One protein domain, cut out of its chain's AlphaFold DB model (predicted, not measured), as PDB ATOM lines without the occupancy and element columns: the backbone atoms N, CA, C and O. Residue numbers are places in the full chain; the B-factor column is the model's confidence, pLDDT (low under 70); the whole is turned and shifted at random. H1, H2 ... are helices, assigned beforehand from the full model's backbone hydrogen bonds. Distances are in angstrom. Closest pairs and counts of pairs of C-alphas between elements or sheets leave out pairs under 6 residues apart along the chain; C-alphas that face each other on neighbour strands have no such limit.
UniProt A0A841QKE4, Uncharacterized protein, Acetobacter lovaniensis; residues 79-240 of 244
ATOM      1  N   PHE A  79      45.943  -8.814  19.726       83.00
ATOM      2  CA  PHE A  79      45.270  -8.264  20.898       83.00
ATOM      3  C   PHE A  79      44.506  -9.352  21.656       83.00
ATOM      4  O   PHE A  79      44.748  -9.525  22.850       83.00
ATOM      5  N   ASP A  80      43.677 -10.138  20.964       84.50
ATOM      6  CA  ASP A  80      42.884 -11.214  21.566       84.50
ATOM      7  C   ASP A  80      43.779 -12.231  22.282       84.50
ATOM      8  O   ASP A  80      43.516 -12.625  23.419       84.50
ATOM      9  N   LYS A  81      44.901 -12.612  21.657       87.31
ATOM     10  CA  LYS A  81      45.855 -13.558  22.250       87.31
ATOM     11  C   LYS A  81      46.580 -12.998  23.466       87.31
ATOM     12  O   LYS A  81      46.804 -13.725  24.431       87.31
ATOM     13  N   ARG A  82      46.948 -11.716  23.450       85.69
ATOM     14  CA  ARG A  82      47.535 -11.055  24.624       85.69
ATOM     15  C   ARG A  82      46.497 -10.891  25.739       85.69
ATOM     16  O   ARG A  82      46.834 -11.043  26.911       85.69
ATOM     17  N   TYR A  83      45.242 -10.620  25.391       85.44
ATOM     18  CA  TYR A  83      44.153 -10.456  26.350       85.44
ATOM     19  C   TYR A  83      43.801 -11.778  27.050       85.44
ATOM     20  O   TYR A  83      43.634 -11.789  28.266       85.44
ATOM     21  N   GLU A  84      43.812 -12.903  26.328       89.25
ATOM     22  CA  GLU A  84      43.658 -14.261  26.886       89.25
ATOM     23  C   GLU A  84      44.690 -14.543  28.001       89.25
ATOM     24  O   GLU A  84      44.360 -15.090  29.059       89.25
ATOM     25  N   ILE A  85      45.942 -14.112  27.796       89.69
ATOM     26  CA  ILE A  85      46.995 -14.203  28.816       89.69
ATOM     27  C   ILE A  85      46.596 -13.376  30.033       89.69
ATOM     28  O   ILE A  85      46.536 -13.918  31.131       89.69
ATOM     29  N   TYR A  86      46.278 -12.094  29.843       87.00
ATOM     30  CA  TYR A  86      45.864 -11.203  30.929       87.00
ATOM     31  C   TYR A  86      44.709 -11.790  31.760       87.00
ATOM     32  O   TYR A  86      44.802 -11.834  32.988       87.00
ATOM     33  N   GLN A  87      43.662 -12.294  31.100       88.94
ATOM     34  CA  GLN A  87      42.512 -12.912  31.762       88.94
ATOM     35  C   GLN A  87      42.924 -14.085  32.653       88.94
ATOM     36  O   GLN A  87      42.482 -14.159  33.794       88.94
ATOM     37  N   THR A  88      43.836 -14.938  32.180       92.31
ATOM     38  CA  THR A  88      44.312 -16.101  32.945       92.31
ATOM     39  C   THR A  88      44.923 -15.697  34.294       92.31
ATOM     40  O   THR A  88      44.642 -16.326  35.314       92.31
ATOM     41  N   PHE A  89      45.729 -14.630  34.338       90.69
ATOM     42  CA  PHE A  89      46.322 -14.160  35.600       90.69
ATOM     43  C   PHE A  89      45.312 -13.459  36.503       90.69
ATOM     44  O   PHE A  89      45.404 -13.594  37.721       90.69
ATOM     45  N   VAL A  90      44.352 -12.730  35.927       89.44
ATOM     46  CA  VAL A  90      43.259 -12.123  36.700       89.44
ATOM     47  C   VAL A  90      42.406 -13.202  37.353       89.44
ATOM     48  O   VAL A  90      42.147 -13.109  38.547       89.44
ATOM     49  N   GLU A  91      42.022 -14.243  36.615       92.31
ATOM     50  CA  GLU A  91      41.264 -15.371  37.161       92.31
ATOM     51  C   GLU A  91      42.012 -16.050  38.311       92.31
ATOM     52  O   GLU A  91      41.423 -16.302  39.362       92.31
ATOM     53  N   PHE A  92      43.318 -16.293  38.147       93.88
ATOM     54  CA  PHE A  92      44.122 -16.905  39.200       93.88
ATOM     55  C   PHE A  92      44.233 -16.010  40.443       93.88
ATOM     56  O   PHE A  92      44.043 -16.477  41.568       93.88
ATOM     57  N   PHE A  93      44.485 -14.713  40.246       90.69
ATOM     58  CA  PHE A  93      44.549 -13.742  41.336       90.69
ATOM     59  C   PHE A  93      43.224 -13.653  42.097       90.69
ATOM     60  O   PHE A  93      43.224 -13.728  43.324       90.69
ATOM     61  N   VAL A  94      42.101 -13.533  41.383       90.25
ATOM     62  CA  VAL A  94      40.758 -13.462  41.975       90.25
ATOM     63  C   VAL A  94      40.450 -14.733  42.756       90.25
ATOM     64  O   VAL A  94      40.032 -14.641  43.908       90.25
ATOM     65  N   TYR A  95      40.743 -15.906  42.189       94.19
ATOM     66  CA  TYR A  95      40.575 -17.176  42.887       94.19
ATOM     67  C   TYR A  95      41.302 -17.178  44.238       94.19
ATOM     68  O   TYR A  95      40.667 -17.386  45.270       94.19
ATOM     69  N   CYS A  96      42.606 -16.881  44.263       92.75
ATOM     70  CA  CYS A  96      43.380 -16.855  45.509       92.75
ATOM     71  C   CYS A  96      42.908 -15.754  46.474       92.75
ATOM     72  O   CYS A  96      42.867 -15.952  47.695       92.75
ATOM     73  N   HIS A  97      42.538 -14.586  45.948       88.88
ATOM     74  CA  HIS A  97      42.036 -13.460  46.733       88.88
ATOM     75  C   HIS A  97      40.732 -13.796  47.462       88.88
ATOM     76  O   HIS A  97      40.595 -13.445  48.640       88.88
ATOM     77  N   ASP A  98      39.842 -14.542  46.815       90.75
ATOM     78  CA  ASP A  98      38.486 -14.797  47.299       90.75
ATOM     79  C   ASP A  98      38.343 -16.089  48.114       90.75
ATOM     80  O   ASP A  98      37.262 -16.340  48.639       90.75
ATOM     81  N   ILE A  99      39.418 -16.875  48.299       91.44
ATOM     82  CA  ILE A  99      39.430 -18.012  49.241       91.44
ATOM     83  C   ILE A  99      38.950 -17.533  50.628       91.44
ATOM     84  O   ILE A  99      39.648 -16.703  51.238       91.44
ATOM     85  N   PRO A 100      37.811 -18.054  51.139       87.88
ATOM     86  CA  PRO A 100      37.325 -17.764  52.485       87.88
ATOM     87  C   PRO A 100      38.298 -18.297  53.534       87.88
ATOM     88  O   PRO A 100      38.762 -19.429  53.419       87.88
ATOM     89  N   LEU A 101      38.593 -17.499  54.560       86.31
ATOM     90  CA  LEU A 101      39.504 -17.884  55.650       86.31
ATOM     91  C   LEU A 101      38.780 -18.397  56.895       86.31
ATOM     92  O   LEU A 101      39.407 -18.960  57.787       86.31
ATOM     93  N   ASP A 102      37.469 -18.183  56.967       81.31
ATOM     94  CA  ASP A 102      36.658 -18.664  58.072       81.31
ATOM     95  C   ASP A 102      36.416 -20.167  57.911       81.31
ATOM     96  O   ASP A 102      35.761 -20.599  56.962       81.31
ATOM     97  N   ILE A 103      36.925 -20.966  58.851       79.81
ATOM     98  CA  ILE A 103      36.780 -22.424  58.812       79.81
ATOM     99  C   ILE A 103      35.309 -22.859  58.845       79.81
ATOM    100  O   ILE A 103      34.950 -23.890  58.271       79.81
ATOM    101  N   ARG A 104      34.422 -22.036  59.424       77.38
ATOM    102  CA  ARG A 104      32.978 -22.294  59.481       77.38
ATOM    103  C   ARG A 104      32.355 -22.399  58.096       77.38
ATOM    104  O   ARG A 104      31.399 -23.147  57.934       77.38
ATOM    105  N   GLU A 105      32.912 -21.721  57.092       82.69
ATOM    106  CA  GLU A 105      32.475 -21.827  55.694       82.69
ATOM    107  C   GLU A 105      32.671 -23.239  55.122       82.69
ATOM    108  O   GLU A 105      31.902 -23.674  54.265       82.69
ATOM    109  N   TYR A 106      33.663 -23.974  55.626       85.88
ATOM    110  CA  TYR A 106      34.026 -25.314  55.160       85.88
ATOM    111  C   TYR A 106      33.370 -26.425  55.977       85.88
ATOM    112  O   TYR A 106      33.196 -27.533  55.471       85.88
ATOM    113  N   LEU A 107      32.968 -26.096  57.204       78.81
ATOM    114  CA  LEU A 107      32.249 -26.966  58.132       78.81
ATOM    115  C   LEU A 107      30.729 -26.944  57.922       78.81
ATOM    116  O   LEU A 107      30.020 -27.671  58.612       78.81
ATOM    117  N   LYS A 108      30.213 -26.101  57.010       72.94
ATOM    118  CA  LYS A 108      28.768 -25.895  56.830       72.94
ATOM    119  C   LYS A 108      28.014 -27.217  56.692       72.94
ATOM    120  O   LYS A 108      28.278 -28.048  55.812       72.94
ATOM    121  N   LEU A 109      27.033 -27.351  57.570       67.56
ATOM    122  CA  LEU A 109      26.053 -28.415  57.571       67.56
ATOM    123  C   LEU A 109      24.987 -28.123  56.506       67.56
ATOM    124  O   LEU A 109      24.709 -26.980  56.148       67.56
ATOM    125  N   SER A 110      24.415 -29.168  55.930       69.56
ATOM    126  CA  SER A 110      23.246 -29.064  55.070       69.56
ATOM    127  C   SER A 110      22.035 -28.626  55.896       69.56
ATOM    128  O   SER A 110      21.958 -28.893  57.090       69.56
ATOM    129  N   LYS A 111      21.026 -28.032  55.252       68.69
ATOM    130  CA  LYS A 111      19.791 -27.602  55.940       68.69
ATOM    131  C   LYS A 111      19.115 -28.715  56.754       68.69
ATOM    132  O   LYS A 111      18.545 -28.451  57.800       68.69
ATOM    133  N   LYS A 112      19.193 -29.965  56.280       64.50
ATOM    134  CA  LYS A 112      18.649 -31.134  56.991       64.50
ATOM    135  C   LYS A 112      19.452 -31.493  58.237       64.50
ATOM    136  O   LYS A 112      18.885 -32.024  59.182       64.50
ATOM    137  N   GLU A 113      20.758 -31.249  58.199       61.91
ATOM    138  CA  GLU A 113      21.636 -31.420  59.350       61.91
ATOM    139  C   GLU A 113      21.329 -30.292  60.352       61.91
ATOM    140  O   GLU A 113      20.982 -30.601  61.481       61.91
ATOM    141  N   GLU A 114      21.297 -29.014  59.943       62.44
ATOM    142  CA  GLU A 114      21.001 -27.858  60.823       62.44
ATOM    143  C   GLU A 114      19.694 -27.984  61.638       62.44
ATOM    144  O   GLU A 114      19.638 -27.557  62.791       62.44
ATOM    145  N   GLU A 115      18.644 -28.580  61.062       56.47
ATOM    146  CA  GLU A 115      17.346 -28.797  61.724       56.47
ATOM    147  C   GLU A 115      17.399 -29.855  62.843       56.47
ATOM    148  O   GLU A 115      16.561 -29.841  63.750       56.47
ATOM    149  N   SER A 116      18.394 -30.750  62.841       53.91
ATOM    150  CA  SER A 116      18.625 -31.685  63.943       53.91
ATOM    151  C   SER A 116      19.429 -30.992  65.046       53.91
ATOM    152  O   SER A 116      20.610 -31.228  65.213       53.91
ATOM    153  N   VAL A 117      18.810 -30.106  65.822       45.31
ATOM    154  CA  VAL A 117      19.451 -29.213  66.820       45.31
ATOM    155  C   VAL A 117      20.357 -29.910  67.882       45.31
ATOM    156  O   VAL A 117      21.073 -29.235  68.614       45.31
ATOM    157  N   PHE A 118      20.427 -31.247  67.936       45.53
ATOM    158  CA  PHE A 118      21.340 -32.036  68.792       45.53
ATOM    159  C   PHE A 118      22.790 -32.192  68.260       45.53
ATOM    160  O   PHE A 118      23.620 -32.837  68.896       45.53
ATOM    161  N   LEU A 119      23.117 -31.609  67.101       48.16
ATOM    162  CA  LEU A 119      24.360 -31.827  66.332       48.16
ATOM    163  C   LEU A 119      25.697 -31.606  67.041       48.16
ATOM    164  O   LEU A 119      26.690 -32.197  66.627       48.16
ATOM    165  N   TYR A 120      25.761 -30.742  68.049       52.59
ATOM    166  CA  TYR A 120      27.034 -30.440  68.708       52.59
ATOM    167  C   TYR A 120      27.429 -31.484  69.765       52.59
ATOM    168  O   TYR A 120      28.521 -31.392  70.317       52.59
ATOM    169  N   GLU A 121      26.573 -32.482  70.019       57.34
ATOM    170  CA  GLU A 121      26.844 -33.579  70.955       57.34
ATOM    171  C   GLU A 121      27.084 -34.935  70.263       57.34
ATOM    172  O   GLU A 121      27.627 -35.833  70.904       57.34
ATOM    173  N   ASP A 122      26.726 -35.111  68.979       69.81
ATOM    174  CA  ASP A 122      26.924 -36.376  68.245       69.81
ATOM    175  C   ASP A 122      28.305 -36.421  67.550       69.81
ATOM    176  O   ASP A 122      28.517 -35.733  66.541       69.81
ATOM    177  N   PRO A 123      29.244 -37.278  68.010       72.88
ATOM    178  CA  PRO A 123      30.575 -37.400  67.416       72.88
ATOM    179  C   PRO A 123      30.554 -37.792  65.936       72.88
ATOM    180  O   PRO A 123      31.507 -37.510  65.208       72.88
ATOM    181  N   LYS A 124      29.492 -38.459  65.470       78.38
ATOM    182  CA  LYS A 124      29.387 -38.908  64.083       78.38
ATOM    183  C   LYS A 124      29.201 -37.733  63.128       78.38
ATOM    184  O   LYS A 124      29.924 -37.641  62.141       78.38
ATOM    185  N   VAL A 125      28.273 -36.824  63.430       75.00
ATOM    186  CA  VAL A 125      28.004 -35.677  62.547       75.00
ATOM    187  C   VAL A 125      29.174 -34.693  62.544       75.00
ATOM    188  O   VAL A 125      29.495 -34.072  61.527       75.00
ATOM    189  N   TRP A 126      29.872 -34.611  63.671       75.44
ATOM    190  CA  TRP A 126      31.118 -33.875  63.774       75.44
ATOM    191  C   TRP A 126      32.208 -34.415  62.841       75.44
ATOM    192  O   TRP A 126      32.755 -33.660  62.036       75.44
ATOM    193  N   ASN A 127      32.485 -35.720  62.899       81.50
ATOM    194  CA  ASN A 127      33.490 -36.346  62.036       81.50
ATOM    195  C   ASN A 127      33.147 -36.156  60.551       81.50
ATOM    196  O   ASN A 127      34.020 -35.816  59.758       81.50
ATOM    197  N   GLU A 128      31.869 -36.271  60.180       84.12
ATOM    198  CA  GLU A 128      31.408 -36.009  58.810       84.12
ATOM    199  C   GLU A 128      31.624 -34.541  58.380       84.12
ATOM    200  O   GLU A 128      31.912 -34.264  57.211       84.12
ATOM    201  N   SER A 129      31.519 -33.588  59.312       82.12
ATOM    202  CA  SER A 129      31.788 -32.163  59.064       82.12
ATOM    203  C   SER A 129      33.280 -31.880  58.889       82.12
ATOM    204  O   SER A 129      33.656 -31.116  57.996       82.12
ATOM    205  N   LEU A 130      34.131 -32.520  59.696       85.00
ATOM    206  CA  LEU A 130      35.585 -32.436  59.562       85.00
ATOM    207  C   LEU A 130      36.055 -33.034  58.232       85.00
ATOM    208  O   LEU A 130      36.723 -32.341  57.471       85.00
ATOM    209  N   GLU A 131      35.621 -34.251  57.886       88.56
ATOM    210  CA  GLU A 131      35.951 -34.890  56.600       88.56
ATOM    211  C   GLU A 131      35.528 -34.017  55.404       88.56
ATOM    212  O   GLU A 131      36.222 -33.915  54.383       88.56
ATOM    213  N   ARG A 132      34.380 -33.340  55.517       87.81
ATOM    214  CA  ARG A 132      33.888 -32.399  54.504       87.81
ATOM    215  C   ARG A 132      34.775 -31.162  54.399       87.81
ATOM    216  O   ARG A 132      35.087 -30.750  53.275       87.81
ATOM    217  N   ALA A 133      35.178 -30.585  55.529       89.44
ATOM    218  CA  ALA A 133      36.083 -29.445  55.565       89.44
ATOM    219  C   ALA A 133      37.452 -29.807  54.976       89.44
ATOM    220  O   ALA A 133      37.907 -29.115  54.065       89.44
ATOM    221  N   GLU A 134      38.043 -30.935  55.384       92.31
ATOM    222  CA  GLU A 134      39.296 -31.462  54.827       92.31
ATOM    223  C   GLU A 134      39.205 -31.634  53.312       92.31
ATOM    224  O   GLU A 134      40.055 -31.151  52.564       92.31
ATOM    225  N   LYS A 135      38.128 -32.259  52.825       93.94
ATOM    226  CA  LYS A 135      37.910 -32.448  51.388       93.94
ATOM    227  C   LYS A 135      37.795 -31.119  50.645       93.94
ATOM    228  O   LYS A 135      38.314 -30.992  49.535       93.94
ATOM    229  N   ASN A 136      37.089 -30.139  51.205       92.31
ATOM    230  CA  ASN A 136      36.911 -28.837  50.564       92.31
ATOM    231  C   ASN A 136      38.199 -28.002  50.580       92.31
ATOM    232  O   ASN A 136      38.508 -27.384  49.562       92.31
ATOM    233  N   ILE A 137      38.984 -28.049  51.657       94.00
ATOM    234  CA  ILE A 137      40.325 -27.450  51.713       94.00
ATOM    235  C   ILE A 137      41.269 -28.169  50.738       94.00
ATOM    236  O   ILE A 137      42.010 -27.523  49.999       94.00
ATOM    237  N   GLY A 138      41.174 -29.494  50.615       93.31
ATOM    238  CA  GLY A 138      41.933 -30.278  49.637       93.31
ATOM    239  C   GLY A 138      41.650 -29.882  48.181       93.31
ATOM    240  O   GLY A 138      42.565 -29.853  47.356       93.31
ATOM    241  N   LYS A 139      40.412 -29.482  47.852       95.12
ATOM    242  CA  LYS A 139      40.084 -28.917  46.526       95.12
ATOM    243  C   LYS A 139      40.808 -27.599  46.256       95.12
ATOM    244  O   LYS A 139      41.056 -27.291  45.092       95.12
ATOM    245  N   ILE A 140      41.171 -26.836  47.293       94.88
ATOM    246  CA  ILE A 140      41.938 -25.598  47.117       94.88
ATOM    247  C   ILE A 140      43.275 -25.918  46.451       94.88
ATOM    248  O   ILE A 140      43.607 -25.274  45.462       94.88
ATOM    249  N   GLN A 141      43.984 -26.955  46.915       94.69
ATOM    250  CA  GLN A 141      45.236 -27.416  46.300       94.69
ATOM    251  C   GLN A 141      45.042 -27.811  44.833       94.69
ATOM    252  O   GLN A 141      45.774 -27.341  43.971       94.69
ATOM    253  N   GLN A 142      44.020 -28.622  44.544       95.31
ATOM    254  CA  GLN A 142      43.733 -29.076  43.178       95.31
ATOM    255  C   GLN A 142      43.513 -27.896  42.222       95.31
ATOM    256  O   GLN A 142      44.019 -27.890  41.100       95.31
ATOM    257  N   ASN A 143      42.783 -26.877  42.676       95.75
ATOM    258  CA  ASN A 143      42.558 -25.660  41.907       95.75
ATOM    259  C   ASN A 143      43.830 -24.811  41.778       95.75
ATOM    260  O   ASN A 143      44.088 -24.297  40.692       95.75
ATOM    261  N   LEU A 144      44.634 -24.675  42.841       94.88
ATOM    262  CA  LEU A 144      45.922 -23.970  42.784       94.88
ATOM    263  C   LEU A 144      46.847 -24.599  41.737       94.88
ATOM    264  O   LEU A 144      47.410 -23.876  40.917       94.88
ATOM    265  N   ASP A 145      46.944 -25.928  41.706       95.00
ATOM    266  CA  ASP A 145      47.758 -26.656  40.729       95.00
ATOM    267  C   ASP A 145      47.218 -26.488  39.301       95.00
ATOM    268  O   ASP A 145      47.978 -26.254  38.358       95.00
ATOM    269  N   LEU A 146      45.891 -26.535  39.131       95.56
ATOM    270  CA  LEU A 146      45.245 -26.286  37.842       95.56
ATOM    271  C   LEU A 146      45.551 -24.876  37.317       95.56
ATOM    272  O   LEU A 146      45.916 -24.721  36.149       95.56
ATOM    273  N   PHE A 147      45.396 -23.850  38.155       94.75
ATOM    274  CA  PHE A 147      45.685 -22.471  37.772       94.75
ATOM    275  C   PHE A 147      47.173 -22.243  37.527       94.75
ATOM    276  O   PHE A 147      47.520 -21.606  36.534       94.75
ATOM    277  N   LYS A 148      48.052 -22.818  38.354       93.00
ATOM    278  CA  LYS A 148      49.503 -22.762  38.155       93.00
ATOM    279  C   LYS A 148      49.887 -23.280  36.770       93.00
ATOM    280  O   LYS A 148      50.553 -22.565  36.026       93.00
ATOM    281  N   ASN A 149      49.385 -24.452  36.383       94.31
ATOM    282  CA  ASN A 149      49.650 -25.031  35.064       94.31
ATOM    283  C   ASN A 149      49.143 -24.128  33.923       94.31
ATOM    284  O   ASN A 149      49.835 -23.926  32.924       94.31
ATOM    285  N   LYS A 150      47.948 -23.535  34.067       94.69
ATOM    286  CA  LYS A 150      47.418 -22.566  33.087       94.69
ATOM    287  C   LYS A 150      48.291 -21.310  32.985       94.69
ATOM    288  O   LYS A 150      48.536 -20.818  31.878       94.69
ATOM    289  N   CYS A 151      48.767 -20.798  34.117       93.12
ATOM    290  CA  CYS A 151      49.670 -19.656  34.167       93.12
ATOM    291  C   CYS A 151      51.014 -19.987  33.520       93.12
ATOM    292  O   CYS A 151      51.456 -19.206  32.691       93.12
ATOM    293  N   GLU A 152      51.626 -21.140  33.793       91.62
ATOM    294  CA  GLU A 152      52.893 -21.556  33.171       91.62
ATOM    295  C   GLU A 152      52.805 -21.582  31.638       91.62
ATOM    296  O   GLU A 152      53.661 -21.022  30.948       91.62
ATOM    297  N   ILE A 153      51.718 -22.136  31.093       92.81
ATOM    298  CA  ILE A 153      51.451 -22.109  29.647       92.81
ATOM    299  C   ILE A 153      51.333 -20.660  29.145       92.81
ATOM    300  O   ILE A 153      51.875 -20.312  28.093       92.81
ATOM    301  N   SER A 154      50.636 -19.801  29.889       92.25
ATOM    302  CA  SER A 154      50.408 -18.397  29.516       92.25
ATOM    303  C   SER A 154      51.673 -17.538  29.610       92.25
ATOM    304  O   SER A 154      51.881 -16.683  28.753       92.25
ATOM    305  N   ILE A 155      52.553 -17.812  30.577       90.00
ATOM    306  CA  ILE A 155      53.902 -17.235  30.696       90.00
ATOM    307  C   ILE A 155      54.742 -17.626  29.472       90.00
ATOM    308  O   ILE A 155      55.392 -16.781  28.855       90.00
ATOM    309  N   GLY A 156      54.686 -18.899  29.067       87.38
ATOM    310  CA  GLY A 156      55.347 -19.363  27.846       87.38
ATOM    311  C   GLY A 156      54.862 -18.598  26.611       87.38
ATOM    312  O   GLY A 156      55.672 -18.087  25.840       87.38
ATOM    313  N   LYS A 157      53.541 -18.432  26.457       87.94
ATOM    314  CA  LYS A 157      52.954 -17.631  25.368       87.94
ATOM    315  C   LYS A 157      53.381 -16.157  25.438       87.94
ATOM    316  O   LYS A 157      53.649 -15.562  24.393       87.94
ATOM    317  N   SER A 158      53.466 -15.556  26.629       86.06
ATOM    318  CA  SER A 158      53.774 -14.125  26.767       86.06
ATOM    319  C   SER A 158      55.164 -13.773  26.238       86.06
ATOM    320  O   SER A 158      55.329 -12.713  25.643       86.06
ATOM    321  N   MET A 159      56.136 -14.680  26.375       82.25
ATOM    322  CA  MET A 159      57.490 -14.490  25.839       82.25
ATOM    323  C   MET A 159      57.502 -14.266  24.316       82.25
ATOM    324  O   MET A 159      58.334 -13.519  23.810       82.25
ATOM    325  N   PHE A 160      56.574 -14.886  23.582       81.56
ATOM    326  CA  PHE A 160      56.471 -14.732  22.127       81.56
ATOM    327  C   PHE A 160      55.555 -13.577  21.718       81.56
ATOM    328  O   PHE A 160      55.810 -12.906  20.718       81.56
ATOM    329  N   LEU A 161      54.467 -13.356  22.461       80.06
ATOM    330  CA  LEU A 161      53.438 -12.385  22.080       80.06
ATOM    331  C   LEU A 161      53.805 -10.940  22.423       80.06
ATOM    332  O   LEU A 161      53.342 -10.021  21.739       80.06
ATOM    333  N   PHE A 162      54.618 -10.712  23.454       77.06
ATOM    334  CA  PHE A 162      55.067  -9.379  23.850       77.06
ATOM    335  C   PHE A 162      56.494  -9.159  23.347       77.06
ATOM    336  O   PHE A 162      57.473  -9.527  23.986       77.06
ATOM    337  N   LYS A 163      56.603  -8.560  22.158       64.56
ATOM    338  CA  LYS A 163      57.877  -8.183  21.543       64.56
ATOM    339  C   LYS A 163      58.410  -6.942  22.270       64.56
ATOM    340  O   LYS A 163      58.036  -5.827  21.921       64.56
ATOM    341  N   SER A 164      59.202  -7.114  23.327       57.97
ATOM    342  CA  SER A 164      59.934  -5.999  23.937       57.97
ATOM    343  C   SER A 164      61.357  -6.399  24.289       57.97
ATOM    344  O   SER A 164      61.602  -7.497  24.793       57.97
ATOM    345  N   ASP A 165      62.286  -5.477  24.048       52.38
ATOM    346  CA  ASP A 165      63.732  -5.681  24.177       52.38
ATOM    347  C   ASP A 165      64.194  -6.004  25.611       52.38
ATOM    348  O   ASP A 165      65.343  -6.374  25.816       52.38
ATOM    349  N   ASN A 166      63.294  -5.934  26.601       58.22
ATOM    350  CA  ASN A 166      63.591  -6.214  28.008       58.22
ATOM    351  C   ASN A 166      62.673  -7.254  28.666       58.22
ATOM    352  O   ASN A 166      62.755  -7.444  29.877       58.22
ATOM    353  N   ASN A 167      61.788  -7.921  27.911       74.38
ATOM    354  CA  ASN A 167      60.908  -8.988  28.414       74.38
ATOM    355  C   ASN A 167      60.140  -8.619  29.713       74.38
ATOM    356  O   ASN A 167      59.750  -9.488  30.492       74.38
ATOM    357  N   ILE A 168      59.926  -7.318  29.967       81.94
ATOM    358  CA  ILE A 168      59.395  -6.793  31.239       81.94
ATOM    359  C   ILE A 168      58.014  -7.381  31.515       81.94
ATOM    360  O   ILE A 168      57.734  -7.800  32.629       81.94
ATOM    361  N   VAL A 169      57.183  -7.496  30.478       81.62
ATOM    362  CA  VAL A 169      55.830  -8.057  30.580       81.62
ATOM    363  C   VAL A 169      55.861  -9.524  31.015       81.62
ATOM    364  O   VAL A 169      55.092  -9.924  31.884       81.62
ATOM    365  N   TYR A 170      56.776 -10.321  30.455       85.25
ATOM    366  CA  TYR A 170      56.986 -11.708  30.873       85.25
ATOM    367  C   TYR A 170      57.419 -11.786  32.340       85.25
ATOM    368  O   TYR A 170      56.862 -12.575  33.102       85.25
ATOM    369  N   VAL A 171      58.373 -10.945  32.755       86.94
ATOM    370  CA  VAL A 171      58.860 -10.908  34.143       86.94
ATOM    371  C   VAL A 171      57.742 -10.497  35.106       86.94
ATOM    372  O   VAL A 171      57.577 -11.129  36.148       86.94
ATOM    373  N   SER A 172      56.931  -9.500  34.747       87.44
ATOM    374  CA  SER A 172      55.756  -9.080  35.517       87.44
ATOM    375  C   SER A 172      54.753 -10.221  35.685       87.44
ATOM    376  O   SER A 172      54.344 -10.515  36.809       87.44
ATOM    377  N   PHE A 173      54.400 -10.919  34.600       88.81
ATOM    378  CA  PHE A 173      53.500 -12.072  34.670       88.81
ATOM    379  C   PHE A 173      54.067 -13.210  35.523       88.81
ATOM    380  O   PHE A 173      53.341 -13.770  36.343       88.81
ATOM    381  N   LEU A 174      55.360 -13.517  35.391       90.19
ATOM    382  CA  LEU A 174      56.037 -14.528  36.203       90.19
ATOM    383  C   LEU A 174      55.984 -14.188  37.698       90.19
ATOM    384  O   LEU A 174      55.622 -15.038  38.514       90.19
ATOM    385  N   ASN A 175      56.304 -12.942  38.055       89.94
ATOM    386  CA  ASN A 175      56.279 -12.471  39.439       89.94
ATOM    387  C   ASN A 175      54.866 -12.513  40.025       89.94
ATOM    388  O   ASN A 175      54.683 -12.994  41.143       89.94
ATOM    389  N   ILE A 176      53.866 -12.062  39.260       89.69
ATOM    390  CA  ILE A 176      52.456 -12.146  39.651       89.69
ATOM    391  C   ILE A 176      52.057 -13.600  39.911       89.69
ATOM    392  O   ILE A 176      51.454 -13.879  40.946       89.69
ATOM    393  N   ALA A 177      52.381 -14.523  38.998       92.31
ATOM    394  CA  ALA A 177      52.000 -15.930  39.132       92.31
ATOM    395  C   ALA A 177      52.582 -16.545  40.404       92.31
ATOM    396  O   ALA A 177      51.866 -17.193  41.164       92.31
ATOM    397  N   LYS A 178      53.879 -16.311  40.633       93.19
ATOM    398  CA  LYS A 178      54.603 -16.842  41.784       93.19
ATOM    399  C   LYS A 178      53.989 -16.354  43.092       93.19
ATOM    400  O   LYS A 178      53.618 -17.169  43.927       93.19
ATOM    401  N   GLU A 179      53.826 -15.045  43.244       91.88
ATOM    402  CA  GLU A 179      53.316 -14.474  44.494       91.88
ATOM    403  C   GLU A 179      51.835 -14.787  44.719       91.88
ATOM    404  O   GLU A 179      51.413 -14.993  45.852       91.88
ATOM    405  N   THR A 180      51.045 -14.882  43.647       92.44
ATOM    406  CA  THR A 180      49.640 -15.314  43.728       92.44
ATOM    407  C   THR A 180      49.530 -16.766  44.185       92.44
ATOM    408  O   THR A 180      48.665 -17.087  45.002       92.44
ATOM    409  N   TYR A 181      50.408 -17.639  43.684       94.31
ATOM    410  CA  TYR A 181      50.473 -19.033  44.111       94.31
ATOM    411  C   TYR A 181      50.904 -19.146  45.576       94.31
ATOM    412  O   TYR A 181      50.227 -19.814  46.350       94.31
ATOM    413  N   GLU A 182      51.982 -18.459  45.967       92.75
ATOM    414  CA  GLU A 182      52.469 -18.426  47.353       92.75
ATOM    415  C   GLU A 182      51.377 -17.927  48.310       92.75
ATOM    416  O   GLU A 182      51.105 -18.566  49.321       92.75
ATOM    417  N   PHE A 183      50.668 -16.857  47.947       92.25
ATOM    418  CA  PHE A 183      49.560 -16.330  48.741       92.25
ATOM    419  C   PHE A 183      48.394 -17.321  48.875       92.25
ATOM    420  O   PHE A 183      47.891 -17.545  49.978       92.25
ATOM    421  N   GLY A 184      47.967 -17.940  47.769       93.62
ATOM    422  CA  GLY A 184      46.925 -18.968  47.791       93.62
ATOM    423  C   GLY A 184      47.319 -20.187  48.629       93.62
ATOM    424  O   GLY A 184      46.493 -20.723  49.368       93.62
ATOM    425  N   PHE A 185      48.591 -20.581  48.565       94.12
ATOM    426  CA  PHE A 185      49.148 -21.668  49.359       94.12
ATOM    427  C   PHE A 185      49.169 -21.330  50.855       94.12
ATOM    428  O   PHE A 185      48.657 -22.109  51.652       94.12
ATOM    429  N   SER A 186      49.623 -20.134  51.242       91.69
ATOM    430  CA  SER A 186      49.599 -19.689  52.643       91.69
ATOM    431  C   SER A 186      48.186 -19.641  53.230       91.69
ATOM    432  O   SER A 186      47.979 -20.008  54.385       91.69
ATOM    433  N   LYS A 187      47.178 -19.241  52.440       91.75
ATOM    434  CA  LYS A 187      45.773 -19.318  52.874       91.75
ATOM    435  C   LYS A 187      45.313 -20.750  53.127       91.75
ATOM    436  O   LYS A 187      44.566 -20.995  54.071       91.75
ATOM    437  N   LYS A 188      45.728 -21.685  52.274       94.12
ATOM    438  CA  LYS A 188      45.420 -23.105  52.436       94.12
ATOM    439  C   LYS A 188      46.073 -23.658  53.707       94.12
ATOM    440  O   LYS A 188      45.366 -24.248  54.514       94.12
ATOM    441  N   GLU A 189      47.368 -23.417  53.916       92.25
ATOM    442  CA  GLU A 189      48.082 -23.849  55.132       92.25
ATOM    443  C   GLU A 189      47.427 -23.287  56.400       92.25
ATOM    444  O   GLU A 189      47.260 -23.993  57.392       92.25
ATOM    445  N   TYR A 190      46.985 -22.029  56.351       90.25
ATOM    446  CA  TYR A 190      46.243 -21.410  57.443       90.25
ATOM    447  C   TYR A 190      44.918 -22.121  57.745       90.25
ATOM    448  O   TYR A 190      44.586 -22.358  58.906       90.25
ATOM    449  N   LEU A 191      44.154 -22.479  56.707       91.06
ATOM    450  CA  LEU A 191      42.907 -23.230  56.860       91.06
ATOM    451  C   LEU A 191      43.150 -24.633  57.428       91.06
ATOM    452  O   LEU A 191      42.397 -25.063  58.297       91.06
ATOM    453  N   GLU A 192      44.205 -25.322  56.984       92.19
ATOM    454  CA  GLU A 192      44.605 -26.634  57.517       92.19
ATOM    455  C   GLU A 192      44.989 -26.534  59.003       92.19
ATOM    456  O   GLU A 192      44.500 -27.316  59.819       92.19
ATOM    457  N   ALA A 193      45.786 -25.530  59.382       89.00
ATOM    458  CA  ALA A 193      46.165 -25.289  60.773       89.00
ATOM    459  C   ALA A 193      44.953 -24.952  61.660       89.00
ATOM    460  O   ALA A 193      44.838 -25.454  62.780       89.00
ATOM    461  N   ASN A 194      44.018 -24.140  61.158       85.25
ATOM    462  CA  ASN A 194      42.786 -23.823  61.880       85.25
ATOM    463  C   ASN A 194      41.863 -25.026  62.029       85.25
ATOM    464  O   ASN A 194      41.241 -25.165  63.077       85.25
ATOM    465  N   LEU A 195      41.769 -25.890  61.015       87.75
ATOM    466  CA  LEU A 195      40.979 -27.113  61.105       87.75
ATOM    467  C   LEU A 195      41.548 -28.063  62.168       87.75
ATOM    468  O   LEU A 195      40.795 -28.578  62.989       87.75
ATOM    469  N   GLN A 196      42.873 -28.227  62.208       87.25
ATOM    470  CA  GLN A 196      43.549 -29.026  63.237       87.25
ATOM    471  C   GLN A 196      43.348 -28.444  64.636       87.25
ATOM    472  O   GLN A 196      43.026 -29.169  65.577       87.25
ATOM    473  N   LYS A 197      43.508 -27.123  64.784       83.25
ATOM    474  CA  LYS A 197      43.257 -26.440  66.056       83.25
ATOM    475  C   LYS A 197      41.807 -26.629  66.498       83.25
ATOM    476  O   LYS A 197      41.565 -26.985  67.642       83.25
ATOM    477  N   PHE A 198      40.859 -26.469  65.579       78.69
ATOM    478  CA  PHE A 198      39.441 -26.680  65.839       78.69
ATOM    479  C   PHE A 198      39.129 -28.113  66.291       78.69
ATOM    480  O   PHE A 198      38.357 -28.304  67.228       78.69
ATOM    481  N   GLU A 199      39.761 -29.119  65.683       82.25
ATOM    482  CA  GLU A 199      39.635 -30.517  66.105       82.25
ATOM    483  C   GLU A 199      40.149 -30.739  67.543       82.25
ATOM    484  O   GLU A 199      39.526 -31.464  68.322       82.25
ATOM    485  N   ILE A 200      41.273 -30.112  67.910       81.81
ATOM    486  CA  ILE A 200      41.871 -30.196  69.254       81.81
ATOM    487  C   ILE A 200      41.007 -29.470  70.291       81.81
ATOM    488  O   ILE A 200      40.704 -30.035  71.342       81.81
ATOM    489  N   ASP A 201      40.606 -28.234  69.998       75.50
ATOM    490  CA  ASP A 201      39.829 -27.373  70.894       75.50
ATOM    491  C   ASP A 201      38.458 -27.998  71.198       75.50
ATOM    492  O   ASP A 201      38.028 -28.035  72.353       75.50
ATOM    493  N   TYR A 202      37.824 -28.614  70.192       69.56
ATOM    494  CA  TYR A 202      36.606 -29.405  70.376       69.56
ATOM    495  C   TYR A 202      36.816 -30.588  71.329       69.56
ATOM    496  O   TYR A 202      36.056 -30.750  72.286       69.56
ATOM    497  N   LYS A 203      37.874 -31.390  71.128       70.06
ATOM    498  CA  LYS A 203      38.202 -32.515  72.028       70.06
ATOM    499  C   LYS A 203      38.432 -32.056  73.473       70.06
ATOM    500  O   LYS A 203      38.193 -32.831  74.396       70.06
ATOM    501  N   ASN A 204      38.853 -30.807  73.665       70.00
ATOM    502  CA  ASN A 204      39.159 -30.215  74.966       70.00
ATOM    503  C   ASN A 204      38.041 -29.310  75.530       70.00
ATOM    504  O   ASN A 204      38.212 -28.759  76.615       70.00
ATOM    505  N   SER A 205      36.883 -29.215  74.857       63.19
ATOM    506  CA  SER A 205      35.686 -28.474  75.301       63.19
ATOM    507  C   SER A 205      35.832 -26.945  75.448       63.19
ATOM    508  O   SER A 205      35.037 -26.337  76.165       63.19
ATOM    509  N   ASP A 206      36.789 -26.302  74.766       53.78
ATOM    510  CA  ASP A 206      36.924 -24.831  74.748       53.78
ATOM    511  C   ASP A 206      36.615 -24.270  73.345       53.78
ATOM    512  O   ASP A 206      37.447 -24.363  72.445       53.78
ATOM    513  N   PRO A 207      35.416 -23.708  73.096       52.62
ATOM    514  CA  PRO A 207      34.984 -23.362  71.746       52.62
ATOM    515  C   PRO A 207      35.387 -21.944  71.304       52.62
ATOM    516  O   PRO A 207      34.916 -21.477  70.263       52.62
ATOM    517  N   GLN A 208      36.231 -21.219  72.050       54.97
ATOM    518  CA  GLN A 208      36.644 -19.871  71.642       54.97
ATOM    519  C   GLN A 208      37.797 -19.893  70.632       54.97
ATOM    520  O   GLN A 208      38.947 -19.570  70.927       54.97
ATOM    521  N   ILE A 209      37.461 -20.195  69.379       54.94
ATOM    522  CA  ILE A 209      38.377 -20.029  68.249       54.94
ATOM    523  C   ILE A 209      38.547 -18.531  67.984       54.94
ATOM    524  O   ILE A 209      37.726 -17.892  67.323       54.94
ATOM    525  N   GLN A 210      39.637 -17.955  68.476       57.31
ATOM    526  CA  GLN A 210      40.155 -16.710  67.922       57.31
ATOM    527  C   GLN A 210      41.104 -17.039  66.771       57.31
ATOM    528  O   GLN A 210      42.183 -17.604  66.971       57.31
ATOM    529  N   THR A 211      40.680 -16.695  65.558       59.81
ATOM    530  CA  THR A 211      41.508 -16.709  64.350       59.81
ATOM    531  C   THR A 211      42.173 -15.354  64.167       59.81
ATOM    532  O   THR A 211      41.508 -14.372  63.834       59.81
ATOM    533  N   ASP A 212      43.491 -15.296  64.355       68.75
ATOM    534  CA  ASP A 212      44.286 -14.151  63.913       68.75
ATOM    535  C   ASP A 212      44.500 -14.260  62.396       68.75
ATOM    536  O   ASP A 212      45.227 -15.133  61.924       68.75
ATOM    537  N   ILE A 213      43.809 -13.414  61.628       75.62
ATOM    538  CA  ILE A 213      43.939 -13.307  60.163       75.62
ATOM    539  C   ILE A 213      44.786 -12.097  59.742       75.62
ATOM    540  O   ILE A 213      44.891 -11.803  58.549       75.62
ATOM    541  N   SER A 214      45.387 -11.375  60.695       81.56
ATOM    542  CA  SER A 214      46.008 -10.066  60.450       81.56
ATOM    543  C   SER A 214      47.136 -10.150  59.424       81.56
ATOM    544  O   SER A 214      47.204  -9.331  58.511       81.56
ATOM    545  N   GLN A 215      47.988 -11.176  59.520       76.00
ATOM    546  CA  GLN A 215      49.086 -11.390  58.571       76.00
ATOM    547  C   GLN A 215      48.578 -11.673  57.149       76.00
ATOM    548  O   GLN A 215      49.127 -11.146  56.183       76.00
ATOM    549  N   ILE A 216      47.492 -12.438  57.010       77.94
ATOM    550  CA  ILE A 216      46.919 -12.774  55.700       77.94
ATOM    551  C   ILE A 216      46.234 -11.557  55.075       77.94
ATOM    552  O   ILE A 216      46.361 -11.337  53.873       77.94
ATOM    553  N   GLU A 217      45.543 -10.733  55.864       83.69
ATOM    554  CA  GLU A 217      44.938  -9.490  55.369       83.69
ATOM    555  C   GLU A 217      45.999  -8.445  54.970       83.69
ATOM    556  O   GLU A 217      45.828  -7.751  53.964       83.69
ATOM    557  N   ILE A 218      47.137  -8.384  55.677       84.88
ATOM    558  CA  ILE A 218      48.295  -7.571  55.262       84.88
ATOM    559  C   ILE A 218      48.829  -8.051  53.906       84.88
ATOM    560  O   ILE A 218      48.988  -7.243  52.986       84.88
ATOM    561  N   GLU A 219      49.060  -9.356  53.752       79.06
ATOM    562  CA  GLU A 219      49.547  -9.934  52.494       79.06
ATOM    563  C   GLU A 219      48.556  -9.745  51.341       79.06
ATOM    564  O   GLU A 219      48.947  -9.368  50.237       79.06
ATOM    565  N   LYS A 220      47.254  -9.883  51.603       84.38
ATOM    566  CA  LYS A 220      46.182  -9.599  50.640       84.38
ATOM    567  C   LYS A 220      46.242  -8.158  50.141       84.38
ATOM    568  O   LYS A 220      46.149  -7.912  48.936       84.38
ATOM    569  N   PHE A 221      46.414  -7.197  51.051       86.62
ATOM    570  CA  PHE A 221      46.543  -5.786  50.696       86.62
ATOM    571  C   PHE A 221      47.822  -5.512  49.892       86.62
ATOM    572  O   PHE A 221      47.769  -4.819  48.869       86.62
ATOM    573  N   ARG A 222      48.959  -6.095  50.306       88.81
ATOM    574  CA  ARG A 222      50.244  -6.007  49.592       88.81
ATOM    575  C   ARG A 222      50.114  -6.535  48.164       88.81
ATOM    576  O   ARG A 222      50.440  -5.815  47.217       88.81
ATOM    577  N   LEU A 223      49.590  -7.749  48.012       82.00
ATOM    578  CA  LEU A 223      49.449  -8.417  46.724       82.00
ATOM    579  C   LEU A 223      48.468  -7.673  45.814       82.00
ATOM    580  O   LEU A 223      48.771  -7.467  44.646       82.00
ATOM    581  N   LYS A 224      47.340  -7.179  46.341       85.62
ATOM    582  CA  LYS A 224      46.384  -6.360  45.579       85.62
ATOM    583  C   LYS A 224      47.026  -5.098  45.004       85.62
ATOM    584  O   LYS A 224      46.814  -4.779  43.832       85.62
ATOM    585  N   ASN A 225      47.805  -4.373  45.806       84.38
ATOM    586  CA  ASN A 225      48.476  -3.156  45.344       84.38
ATOM    587  C   ASN A 225      49.553  -3.465  44.307       84.38
ATOM    588  O   ASN A 225      49.650  -2.768  43.298       84.38
ATOM    589  N   LYS A 226      50.327  -4.531  44.523       83.06
ATOM    590  CA  LYS A 226      51.321  -4.965  43.547       83.06
ATOM    591  C   LYS A 226      50.670  -5.413  42.244       83.06
ATOM    592  O   LYS A 226      51.066  -4.925  41.196       83.06
ATOM    593  N   PHE A 227      49.639  -6.253  42.309       84.00
ATOM    594  CA  PHE A 227      48.879  -6.691  41.144       84.00
ATOM    595  C   PHE A 227      48.338  -5.489  40.367       84.00
ATOM    596  O   PHE A 227      48.554  -5.396  39.168       84.00
ATOM    597  N   LYS A 228      47.745  -4.496  41.042       82.62
ATOM    598  CA  LYS A 228      47.306  -3.243  40.406       82.62
ATOM    599  C   LYS A 228      48.447  -2.510  39.679       82.62
ATOM    600  O   LYS A 228      48.240  -2.038  38.563       82.62
ATOM    601  N   ASN A 229      49.620  -2.398  40.299       82.50
ATOM    602  CA  ASN A 229      50.769  -1.700  39.716       82.50
ATOM    603  C   ASN A 229      51.353  -2.462  38.516       82.50
ATOM    604  O   ASN A 229      51.586  -1.870  37.466       82.50
ATOM    605  N   GLU A 230      51.531  -3.773  38.648       81.56
ATOM    606  CA  GLU A 230      52.013  -4.649  37.576       81.56
ATOM    607  C   GLU A 230      51.007  -4.702  36.417       81.56
ATOM    608  O   GLU A 230      51.392  -4.617  35.254       81.56
ATOM    609  N   LEU A 231      49.700  -4.726  36.706       76.88
ATOM    610  CA  LEU A 231      48.668  -4.624  35.677       76.88
ATOM    611  C   LEU A 231      48.761  -3.317  34.893       76.88
ATOM    612  O   LEU A 231      48.521  -3.334  33.692       76.88
ATOM    613  N   ALA A 232      49.104  -2.195  35.530       74.81
ATOM    614  CA  ALA A 232      49.284  -0.934  34.817       74.81
ATOM    615  C   ALA A 232      50.449  -1.017  33.815       74.81
ATOM    616  O   ALA A 232      50.307  -0.561  32.680       74.81
ATOM    617  N   ILE A 233      51.558  -1.659  34.201       74.88
ATOM    618  CA  ILE A 233      52.717  -1.908  33.325       74.88
ATOM    619  C   ILE A 233      52.315  -2.807  32.152       74.88
ATOM    620  O   ILE A 233      52.606  -2.506  30.993       74.88
ATOM    621  N   ILE A 234      51.596  -3.893  32.434       75.38
ATOM    622  CA  ILE A 234      51.143  -4.823  31.402       75.38
ATOM    623  C   ILE A 234      50.165  -4.107  30.457       75.38
ATOM    624  O   ILE A 234      50.372  -4.145  29.249       75.38
ATOM    625  N   LEU A 235      49.165  -3.381  30.969       70.44
ATOM    626  CA  LEU A 235      48.194  -2.619  30.168       70.44
ATOM    627  C   LEU A 235      48.853  -1.562  29.273       70.44
ATOM    628  O   LEU A 235      48.429  -1.392  28.132       70.44
ATOM    629  N   GLN A 236      49.925  -0.906  29.721       70.19
ATOM    630  CA  GLN A 236      50.686   0.009  28.860       70.19
ATOM    631  C   GLN A 236      51.237  -0.685  27.607       70.19
ATOM    632  O   GLN A 236      51.222  -0.087  26.530       70.19
ATOM    633  N   SER A 237      51.646  -1.954  27.713       66.94
ATOM    634  CA  SER A 237      52.117  -2.744  26.563       66.94
ATOM    635  C   SER A 237      51.004  -3.137  25.579       66.94
ATOM    636  O   SER A 237      51.289  -3.458  24.425       66.94
ATOM    637  N   PHE A 238      49.736  -3.082  26.003       64.56
ATOM    638  CA  PHE A 238      48.577  -3.222  25.114       64.56
ATOM    639  C   PHE A 238      48.212  -1.909  24.416       64.56
ATOM    640  O   PHE A 238      47.679  -1.940  23.311       64.56
ATOM    641  N   LEU A 239      48.474  -0.773  25.069       55.81
ATOM    642  CA  LEU A 239      48.120   0.563  24.580       55.81
ATOM    643  C   LEU A 239      49.175   1.160  23.640       55.81
ATOM    644  O   LEU A 239      48.840   2.015  22.826       55.81
ATOM    645  N   HIS A 240      50.429   0.702  23.715       53.16
ATOM    646  CA  HIS A 240      51.437   1.013  22.702       53.16
ATOM    647  C   HIS A 240      51.201   0.153  21.457       53.16
ATOM    648  O   HIS A 240      51.687  -0.973  21.333       53.16
TER     649      HIS A 240
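AT A GLANCE: This is residues 79 to 240 of the 244 residues of an uncharacterized protein of Acetobacter lovaniensis (UniProt A0A841QKE4). A long helical hairpin, H3 and H4, makes the length of a rod, and two shorter helices, H1 and H5, lie along one side of it, toward the end where the hairpin turns. Together the four make an up-and-down bundle, each helix running against the one before it in the chain, while the short H2 sits near the other end, in the loops that lead into H3. The printed part has 162 residues with five named helices, H1 to H5 in chain order, and no named strand; its class is all helix. The whole is loose, with a radius of gyration of the C-alphas of 20.2 A, and spans 65 by 28 by 20 A.

HOW THE PARTS SIT: Begin with the longest helix, H3, residues 123 to 161, and look next at H4, residues 168 to 203. They form a hairpin and touch at a shallow tilt of 6 degrees, opposite ways; their closest C-alphas, of Ser 158 and Tyr 170, are 5.7 A apart. Now find H1, residues 79 to 98. It touches residues 147 to 161 of H3, with the C-alphas of Ile 85 and Ser 154 closest at 5.5 A, at a shallow tilt of 25 degrees, opposite ways. With residues 89 to 97 it touches residues 173 to 184 of H4, the same way at a shallow tilt of 22 degrees; here the C-alphas of Cys 96 and Gly 184 are closest, at 4.7 A. H5, residues 214 to 239, makes a hairpin with H4, at a shallow tilt of 21 degrees; the closest C-alphas, of Val 169 and Ile 234, are 5.8 A apart. H1 and H5 only just touch, with 3 pairs of C-alphas within 8 A, the closest being His 97 and Lys 220 at 6.9 A. H3 and H5 are apart. H2, residues 111 to 114, touches no helix; it is only just apart from H3, at 8.3 A. In H1, H4 and H5 every O i to N i+4 pair is within hydrogen-bond range, in H3 32 of 35; H2 is too short for such a pair.

IN THESE COORDINATES: Find C-alpha 123 at (30.575, -37.400, 67.416); from there H3 runs 56.6 A to C-alpha 161 at (53.438, -12.385, 22.080). H4 measures 52.7 A, H5 37.5 A, H1 28.0 A and H2 5.0 A. Look for H1's first C-alpha, 79, at (45.270, -8.264, 20.898), and for H5's last, 239, at (48.120, 0.563, 24.580).

THE WHOLE: The C-alphas farthest apart, of Phe 118 and Asp 165, are 66.9 A apart. The printed part has no cut; its long link is H1 to H2, residues 99 to 110. Mean pLDDT of the printed part is 81.1; look for values under 70 at residues 109 to 122, 163 to 166, 202, 205 to 212 and 237 to 240.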